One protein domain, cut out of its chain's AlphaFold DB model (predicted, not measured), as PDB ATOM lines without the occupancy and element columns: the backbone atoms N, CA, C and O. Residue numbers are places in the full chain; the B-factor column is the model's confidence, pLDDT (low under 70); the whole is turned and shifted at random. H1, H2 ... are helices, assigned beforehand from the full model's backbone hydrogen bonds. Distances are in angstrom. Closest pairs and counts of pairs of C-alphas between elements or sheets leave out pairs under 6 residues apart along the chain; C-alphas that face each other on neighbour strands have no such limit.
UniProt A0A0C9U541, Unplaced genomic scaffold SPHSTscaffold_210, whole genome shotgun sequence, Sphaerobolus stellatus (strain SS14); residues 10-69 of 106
ATOM      1  N   TRP A  10    -114.156 -31.077  11.685       87.44
ATOM      2  CA  TRP A  10    -113.377 -32.306  11.537       87.44
ATOM      3  C   TRP A  10    -113.804 -33.401  12.512       87.44
ATOM      4  O   TRP A  10    -113.978 -34.545  12.098       87.44
ATOM      5  N   ARG A  11    -114.056 -33.054  13.778       87.06
ATOM      6  CA  ARG A  11    -114.543 -34.015  14.772       87.06
ATOM      7  C   ARG A  11    -115.876 -34.629  14.362       87.06
ATOM      8  O   ARG A  11    -116.012 -35.848  14.362       87.06
ATOM      9  N   VAL A  12    -116.841 -33.790  13.985       88.12
ATOM     10  CA  VAL A  12    -118.165 -34.252  13.541       88.12
ATOM     11  C   VAL A  12    -118.043 -35.104  12.279       88.12
ATOM     12  O   VAL A  12    -118.691 -36.141  12.188       88.12
ATOM     13  N   ALA A  13    -117.189 -34.723  11.325       87.06
ATOM     14  CA  ALA A  13    -116.944 -35.526  10.130       87.06
ATOM     15  C   ALA A  13    -116.421 -36.930  10.487       87.06
ATOM     16  O   ALA A  13    -116.999 -37.919  10.035       87.06
ATOM     17  N   ARG A  14    -115.400 -37.023  11.353       88.06
ATOM     18  CA  ARG A  14    -114.798 -38.293  11.800       88.06
ATOM     19  C   ARG A  14    -115.770 -39.207  12.543       88.06
ATOM     20  O   ARG A  14    -115.685 -40.417  12.374       88.06
ATOM     21  N   GLN A  15    -116.707 -38.653  13.314       87.31
ATOM     22  CA  GLN A  15    -117.721 -39.436  14.040       87.31
ATOM     23  C   GLN A  15    -118.632 -40.269  13.122       87.31
ATOM     24  O   GLN A  15    -119.281 -41.198  13.596       87.31
ATOM     25  N   ASN A  16    -118.663 -39.983  11.814       88.88
ATOM     26  CA  ASN A  16    -119.391 -40.795  10.834       88.88
ATOM     27  C   ASN A  16    -118.645 -42.071  10.410       88.88
ATOM     28  O   ASN A  16    -119.211 -42.863   9.661       88.88
ATOM     29  N   ILE A  17    -117.394 -42.275  10.842       89.50
ATOM     30  CA  ILE A  17    -116.588 -43.454  10.505       89.50
ATOM     31  C   ILE A  17    -116.568 -44.397  11.715       89.50
ATOM     32  O   ILE A  17    -115.901 -44.097  12.710       89.50
ATOM     33  N   PRO A  18    -117.287 -45.534  11.662       89.94
ATOM     34  CA  PRO A  18    -117.300 -46.495  12.756       89.94
ATOM     35  C   PRO A  18    -115.889 -46.985  13.089       89.94
ATOM     36  O   PRO A  18    -115.097 -47.260  12.192       89.94
ATOM     37  N   ASN A  19    -115.597 -47.131  14.382       86.81
ATOM     38  CA  ASN A  19    -114.321 -47.632  14.912       86.81
ATOM     39  C   ASN A  19    -113.081 -46.771  14.605       86.81
ATOM     40  O   ASN A  19    -111.970 -47.185  14.942       86.81
ATOM     41  N   LEU A  20    -113.236 -45.578  14.019       85.12
ATOM     42  CA  LEU A  20    -112.113 -44.660  13.869       85.12
ATOM     43  C   LEU A  20    -111.673 -44.153  15.255       85.12
ATOM     44  O   LEU A  20    -112.518 -43.675  16.018       85.12
ATOM     45  N   PRO A  21    -110.374 -44.215  15.596       86.06
ATOM     46  CA  PRO A  21    -109.885 -43.690  16.862       86.06
ATOM     47  C   PRO A  21    -110.160 -42.192  17.025       86.06
ATOM     48  O   PRO A  21    -110.288 -41.438  16.055       86.06
ATOM     49  N   GLU A  22    -110.214 -41.742  18.277       86.69
ATOM     50  CA  GLU A  22    -110.246 -40.311  18.562       86.69
ATOM     51  C   GLU A  22    -108.957 -39.611  18.127       86.69
ATOM     52  O   GLU A  22    -107.885 -40.223  18.061       86.69
ATOM     53  N   CYS A  23    -109.067 -38.308  17.845       86.56
ATOM     54  CA  CYS A  23    -107.902 -37.490  17.539       86.56
ATOM     55  C   CYS A  23    -106.919 -37.557  18.721       86.56
ATOM     56  O   CYS A  23    -107.320 -37.269  19.854       86.56
ATOM     57  N   PRO A  24    -105.649 -37.920  18.484       86.94
ATOM     58  CA  PRO A  24    -104.634 -37.949  19.529       86.94
ATOM     59  C   PRO A  24    -104.479 -36.576  20.207       86.94
ATOM     60  O   PRO A  24    -104.621 -35.555  19.531       86.94
ATOM     61  N   PRO A  25    -104.179 -36.522  21.519       85.12
ATOM     62  CA  PRO A  25    -104.105 -35.263  22.269       85.12
ATOM     63  C   PRO A  25    -102.946 -34.353  21.833       85.12
ATOM     64  O   PRO A  25    -102.974 -33.155  22.095       85.12
ATOM     65  N   ASP A  26    -101.931 -34.917  21.178       82.75
ATOM     66  CA  ASP A  26    -100.770 -34.234  20.608       82.75
ATOM     67  C   ASP A  26    -101.006 -33.715  19.175       82.75
ATOM     68  O   ASP A  26    -100.121 -33.087  18.596       82.75
ATOM     69  N   MET A  27    -102.198 -33.928  18.602       84.81
ATOM     70  CA  MET A  27    -102.567 -33.470  17.262       84.81
ATOM     71  C   MET A  27    -103.794 -32.559  17.280       84.81
ATOM     72  O   MET A  27    -104.716 -32.714  18.078       84.81
ATOM     73  N   SER A  28    -103.856 -31.629  16.324       87.31
ATOM     74  CA  SER A  28    -105.117 -30.970  15.986       87.31
ATOM     75  C   SER A  28    -105.993 -31.872  15.110       87.31
ATOM     76  O   SER A  28    -105.494 -32.641  14.290       87.31
ATOM     77  N   GLU A  29    -107.313 -31.703  15.199       88.19
ATOM     78  CA  GLU A  29    -108.279 -32.429  14.355       88.19
ATOM     79  C   GLU A  29    -107.997 -32.259  12.850       88.19
ATOM     80  O   GLU A  29    -108.209 -33.183  12.072       88.19
ATOM     81  N   ALA A  30    -107.481 -31.094  12.438       85.31
ATOM     82  CA  ALA A  30    -107.109 -30.837  11.048       85.31
ATOM     83  C   ALA A  30    -105.877 -31.649  10.617       85.31
ATOM     84  O   ALA A  30    -105.878 -32.213   9.527       85.31
ATOM     85  N   GLN A  31    -104.849 -31.747  11.467       85.06
ATOM     86  CA  GLN A  31    -103.675 -32.585  11.192       85.06
ATOM     87  C   GLN A  31    -104.050 -34.067  11.151       85.06
ATOM     88  O   GLN A  31    -103.568 -34.795  10.286       85.06
ATOM     89  N   TYR A  32    -104.925 -34.507  12.057       86.81
ATOM     90  CA  TYR A  32    -105.393 -35.889  12.079       86.81
ATOM     91  C   TYR A  32    -106.220 -36.222  10.832       86.81
ATOM     92  O   TYR A  32    -105.977 -37.239  10.188       86.81
ATOM     93  N   ALA A  33    -107.126 -35.327  10.426       86.38
ATOM     94  CA  ALA A  33    -107.873 -35.467   9.180       86.38
ATOM     95  C   ALA A  33    -106.961 -35.470   7.944       86.38
ATOM     96  O   ALA A  33    -107.158 -36.293   7.053       86.38
ATOM     97  N   GLN A  34    -105.947 -34.598   7.900       85.25
ATOM     98  CA  GLN A  34    -104.976 -34.576   6.806       85.25
ATOM     99  C   GLN A  34    -104.246 -35.919   6.693       85.25
ATOM    100  O   GLN A  34    -104.187 -36.502   5.616       85.25
ATOM    101  N   ALA A  35    -103.756 -36.452   7.812       84.31
ATOM    102  CA  ALA A  35    -103.037 -37.719   7.815       84.31
ATOM    103  C   ALA A  35    -103.911 -38.891   7.314       84.31
ATOM    104  O   ALA A  35    -103.458 -39.695   6.495       84.31
ATOM    105  N   LEU A  36    -105.175 -38.947   7.757       84.25
ATOM    106  CA  LEU A  36    -106.120 -40.014   7.413       84.25
ATOM    107  C   LEU A  36    -106.642 -39.954   5.972       84.25
ATOM    108  O   LEU A  36    -106.763 -40.994   5.330       84.25
ATOM    109  N   PHE A  37    -107.005 -38.765   5.483       85.06
ATOM    110  CA  PHE A  37    -107.846 -38.634   4.285       85.06
ATOM    111  C   PHE A  37    -107.138 -38.048   3.071       85.06
ATOM    112  O   PHE A  37    -107.726 -38.031   1.990       85.06
ATOM    113  N   THR A  38    -105.917 -37.545   3.226       87.81
ATOM    114  CA  THR A  38    -105.191 -36.919   2.122       87.81
ATOM    115  C   THR A  38    -103.946 -37.716   1.767       87.81
ATOM    116  O   THR A  38    -103.523 -38.589   2.522       87.81
ATOM    117  N   PHE A  39    -103.398 -37.472   0.576       91.50
ATOM    118  CA  PHE A  39    -102.291 -38.251   0.010       91.50
ATOM    119  C   PHE A  39    -101.048 -37.396  -0.239       91.50
ATOM    120  O   PHE A  39    -100.110 -37.852  -0.883       91.50
ATOM    121  N   GLU A  40    -101.015 -36.159   0.244       92.31
ATOM    122  CA  GLU A  40     -99.851 -35.291   0.138       92.31
ATOM    123  C   GLU A  40     -98.853 -35.572   1.266       92.31
ATOM    124  O   GLU A  40     -99.218 -35.852   2.412       92.31
ATOM    125  N   CYS A  41     -97.565 -35.434   0.959       90.69
ATOM    126  CA  CYS A  41     -96.530 -35.328   1.975       90.69
ATOM    127  C   CYS A  41     -96.769 -34.073   2.822       90.69
ATOM    128  O   CYS A  41     -96.802 -32.965   2.291       90.69
ATOM    129  N   GLN A  42     -96.845 -34.211   4.143       89.12
ATOM    130  CA  GLN A  42     -97.099 -33.081   5.046       89.12
ATOM    131  C   GLN A  42     -95.918 -32.099   5.163       89.12
ATOM    132  O   GLN A  42     -96.064 -31.040   5.769       89.12
ATOM    133  N   VAL A  43     -94.757 -32.428   4.582       90.81
ATOM    134  CA  VAL A  43     -93.560 -31.569   4.570       90.81
ATOM    135  C   VAL A  43     -93.403 -30.840   3.237       90.81
ATOM    136  O   VAL A  43     -93.262 -29.620   3.222       90.81
ATOM    137  N   CYS A  44     -93.432 -31.563   2.113       94.06
ATOM    138  CA  CYS A  44     -93.155 -30.994   0.788       94.06
ATOM    139  C   CYS A  44     -94.378 -30.914  -0.142       94.06
ATOM    140  O   CYS A  44     -94.262 -30.389  -1.246       94.06
ATOM    141  N   ASN A  45     -95.543 -31.407   0.290       94.06
ATOM    142  CA  ASN A  45     -96.807 -31.442  -0.459       94.06
ATOM    143  C   ASN A  45     -96.783 -32.250  -1.770       94.06
ATOM    144  O   ASN A  45     -97.712 -32.139  -2.568       94.06
ATOM    145  N   VAL A  46     -95.758 -33.080  -2.004       94.81
ATOM    146  CA  VAL A  46     -95.765 -34.014  -3.141       94.81
ATOM    147  C   VAL A  46     -96.870 -35.056  -2.958       94.81
ATOM    148  O   VAL A  46     -97.115 -35.505  -1.838       94.81
ATOM    149  N   ALA A  47     -97.523 -35.444  -4.049       92.44
ATOM    150  CA  ALA A  47     -98.579 -36.449  -4.070       92.44
ATOM    151  C   ALA A  47     -98.517 -37.280  -5.369       92.44
ATOM    152  O   ALA A  47     -98.074 -36.753  -6.393       92.44
ATOM    153  N   PRO A  48     -98.995 -38.541  -5.359       91.00
ATOM    154  CA  PRO A  48     -99.524 -39.251  -4.196       91.00
ATOM    155  C   PRO A  48     -98.410 -39.881  -3.343       91.00
ATOM    156  O   PRO A  48     -97.460 -40.459  -3.859       91.00
ATOM    157  N   VAL A  49     -98.558 -39.806  -2.024       89.38
ATOM    158  CA  VAL A  49     -97.828 -40.624  -1.052       89.38
ATOM    159  C   VAL A  49     -98.716 -41.810  -0.712       89.38
ATOM    160  O   VAL A  49     -99.765 -41.646  -0.085       89.38
ATOM    161  N   GLU A  50     -98.306 -42.996  -1.154       76.06
ATOM    162  CA  GLU A  50     -99.106 -44.220  -1.061       76.06
ATOM    163  C   GLU A  50     -99.290 -44.687   0.392       76.06
ATOM    164  O   GLU A  50    -100.391 -45.075   0.783       76.06
ATOM    165  N   TYR A  51     -98.250 -44.556   1.221       72.44
ATOM    166  CA  TYR A  51     -98.242 -45.093   2.580       72.44
ATOM    167  C   TYR A  51     -98.271 -43.992   3.640       72.44
ATOM    168  O   TYR A  51     -97.458 -43.070   3.647       72.44
ATOM    169  N   MET A  52     -99.200 -44.117   4.588       72.75
ATOM    170  CA  MET A  52     -99.171 -43.332   5.818       72.75
ATOM    171  C   MET A  52     -98.238 -43.999   6.830       72.75
ATOM    172  O   MET A  52     -98.364 -45.187   7.127       72.75
ATOM    173  N   THR A  53     -97.339 -43.221   7.426       72.44
ATOM    174  CA  THR A  53     -96.478 -43.691   8.511       72.44
ATOM    175  C   THR A  53     -97.223 -43.563   9.841       72.44
ATOM    176  O   THR A  53     -96.977 -42.648  10.628       72.44
ATOM    177  N   TYR A  54     -98.180 -44.466  10.091       70.06
ATOM    178  CA  TYR A  54     -99.119 -44.381  11.224       70.06
ATOM    179  C   TYR A  54     -98.441 -44.213  12.589       70.06
ATOM    180  O   TYR A  54     -98.942 -43.477  13.440       70.06
ATOM    181  N   TRP A  55     -97.277 -44.833  12.794       71.62
ATOM    182  CA  TRP A  55     -96.517 -44.711  14.039       71.62
ATOM    183  C   TRP A  55     -95.909 -43.316  14.240       71.62
ATOM    184  O   TRP A  55     -95.752 -42.872  15.371       71.62
ATOM    185  N   LEU A  56     -95.625 -42.582  13.168       75.38
ATOM    186  CA  LEU A  56     -95.205 -41.182  13.259       75.38
ATOM    187  C   LEU A  56     -96.390 -40.208  13.235       75.38
ATOM    188  O   LEU A  56     -96.182 -39.003  13.340       75.38
ATOM    189  N   ARG A  57     -97.623 -40.713  13.068       80.19
ATOM    190  CA  ARG A  57     -98.850 -39.909  12.918       80.19
ATOM    191  C   ARG A  57     -98.726 -38.822  11.835       80.19
ATOM    192  O   ARG A  57     -99.362 -37.776  11.924       80.19
ATOM    193  N   THR A  58     -97.917 -39.090  10.810       83.38
ATOM    194  CA  THR A  58     -97.651 -38.198   9.674       83.38
ATOM    195  C   THR A  58     -97.642 -38.984   8.367       83.38
ATOM    196  O   THR A  58     -97.428 -40.202   8.356       83.38
ATOM    197  N   ARG A  59     -97.876 -38.289   7.254       87.88
ATOM    198  CA  ARG A  59     -97.703 -38.818   5.897       87.88
ATOM    199  C   ARG A  59     -96.512 -38.124   5.243       87.88
ATOM    200  O   ARG A  59     -96.547 -36.917   5.014       87.88
ATOM    201  N   LEU A  60     -95.464 -38.886   4.940       87.62
ATOM    202  CA  LEU A  60     -94.230 -38.393   4.328       87.62
ATOM    203  C   LEU A  60     -93.928 -39.194   3.063       87.62
ATOM    204  O   LEU A  60     -94.086 -40.411   3.064       87.62
ATOM    205  N   CYS A  61     -93.472 -38.526   2.003       90.12
ATOM    206  CA  CYS A  61     -92.836 -39.228   0.887       90.12
ATOM    207  C   CYS A  61     -91.483 -39.811   1.320       90.12
ATOM    208  O   CYS A  61     -90.899 -39.349   2.305       90.12
ATOM    209  N   ASP A  62     -90.957 -40.766   0.553       88.00
ATOM    210  CA  ASP A  62     -89.703 -41.457   0.878       88.00
ATOM    211  C   ASP A  62     -88.532 -40.488   1.095       88.00
ATOM    212  O   ASP A  62     -87.805 -40.613   2.082       88.00
ATOM    213  N   ASP A  63     -88.404 -39.457   0.253       92.00
ATOM    214  CA  ASP A  63     -87.361 -38.433   0.401       92.00
ATOM    215  C   ASP A  63     -87.461 -37.706   1.747       92.00
ATOM    216  O   ASP A  63     -86.463 -37.515   2.447       92.00
ATOM    217  N   CYS A  64     -88.675 -37.321   2.150       91.56
ATOM    218  CA  CYS A  64     -88.890 -36.670   3.436       91.56
ATOM    219  C   CYS A  64     -88.708 -37.640   4.607       91.56
ATOM    220  O   CYS A  64     -88.240 -37.205   5.653       91.56
ATOM    221  N   VAL A  65     -89.005 -38.936   4.460       87.62
ATOM    222  CA  VAL A  65     -88.678 -39.928   5.500       87.62
ATOM    223  C   VAL A  65     -87.170 -39.952   5.739       87.62
ATOM    224  O   VAL A  65     -86.743 -39.803   6.881       87.62
ATOM    225  N   GLN A  66     -86.362 -40.054   4.683       87.75
ATOM    226  CA  GLN A  66     -84.900 -40.101   4.813       87.75
ATOM    227  C   GLN A  66     -84.307 -38.814   5.403       87.75
ATOM    228  O   GLN A  66     -83.301 -38.854   6.109       87.75
ATOM    229  N   GLN A  67     -84.921 -37.663   5.124       90.75
ATOM    230  CA  GLN A  67     -84.436 -36.365   5.603       90.75
ATOM    231  C   GLN A  67     -84.893 -36.028   7.024       90.75
ATOM    232  O   GLN A  67     -84.157 -35.372   7.758       90.75
ATOM    233  N   GLN A  68     -86.112 -36.421   7.398       87.19
ATOM    234  CA  GLN A  68     -86.743 -35.991   8.648       87.19
ATOM    235  C   GLN A  68     -86.642 -37.037   9.764       87.19
ATOM    236  O   GLN A  68     -86.777 -36.682  10.934       87.19
ATOM    237  N   ILE A  69     -86.417 -38.315   9.435       86.44
ATOM    238  CA  ILE A  69     -86.461 -39.419  10.400       86.44
ATOM    239  C   ILE A  69     -85.073 -40.024  10.592       86.44
ATOM    240  O   ILE A  69     -84.379 -40.365   9.640       86.44
TER     241      ILE A  69
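Overview. This is residues 10 to 69 of the 106 residues of an uncharacterized protein of Sphaerobolus stellatus (strain SS14) (UniProt A0A0C9U541). With little regular structure, the model is mostly loops: H2, the longest helix, has short H1 beside it at one end, and H3 is at the far end beyond the looping residues 38 to 61. The 60 printed residues run H1, H2, H3, with no named strand; the class is all helix, though the named helices hold only 21 residues. The whole is compact, with a radius of gyration of the C-alphas of 12.0 A, yet elongated, spanning 33 by 22 by 17 A.

Along the chain. H2, residues 29 to 37, is 11.8 A long, with C-alpha 29 at (-108.279, -32.429, 14.355). H1 is residues 10 to 14. H3, residues 62 to 68, is 10.0 A long and ends with C-alpha 68 at (-86.743, -35.991, 8.648).

Arrangement. H2 touches H1; their closest C-alphas, those of Glu 29 and Trp 10, are 5.8 A apart. H3 is apart from H1 and H2. Every O i to N i+4 pair is within hydrogen-bond range in H1, H2 and H3.

Size, cuts and confidence. The farthest C-alphas, of Asn 16 and Gln 67, are 35.6 A apart. Both links are long, of 14 and 24 residues. The printed part has no cut, and no printed residue is under 70 in pLDDT.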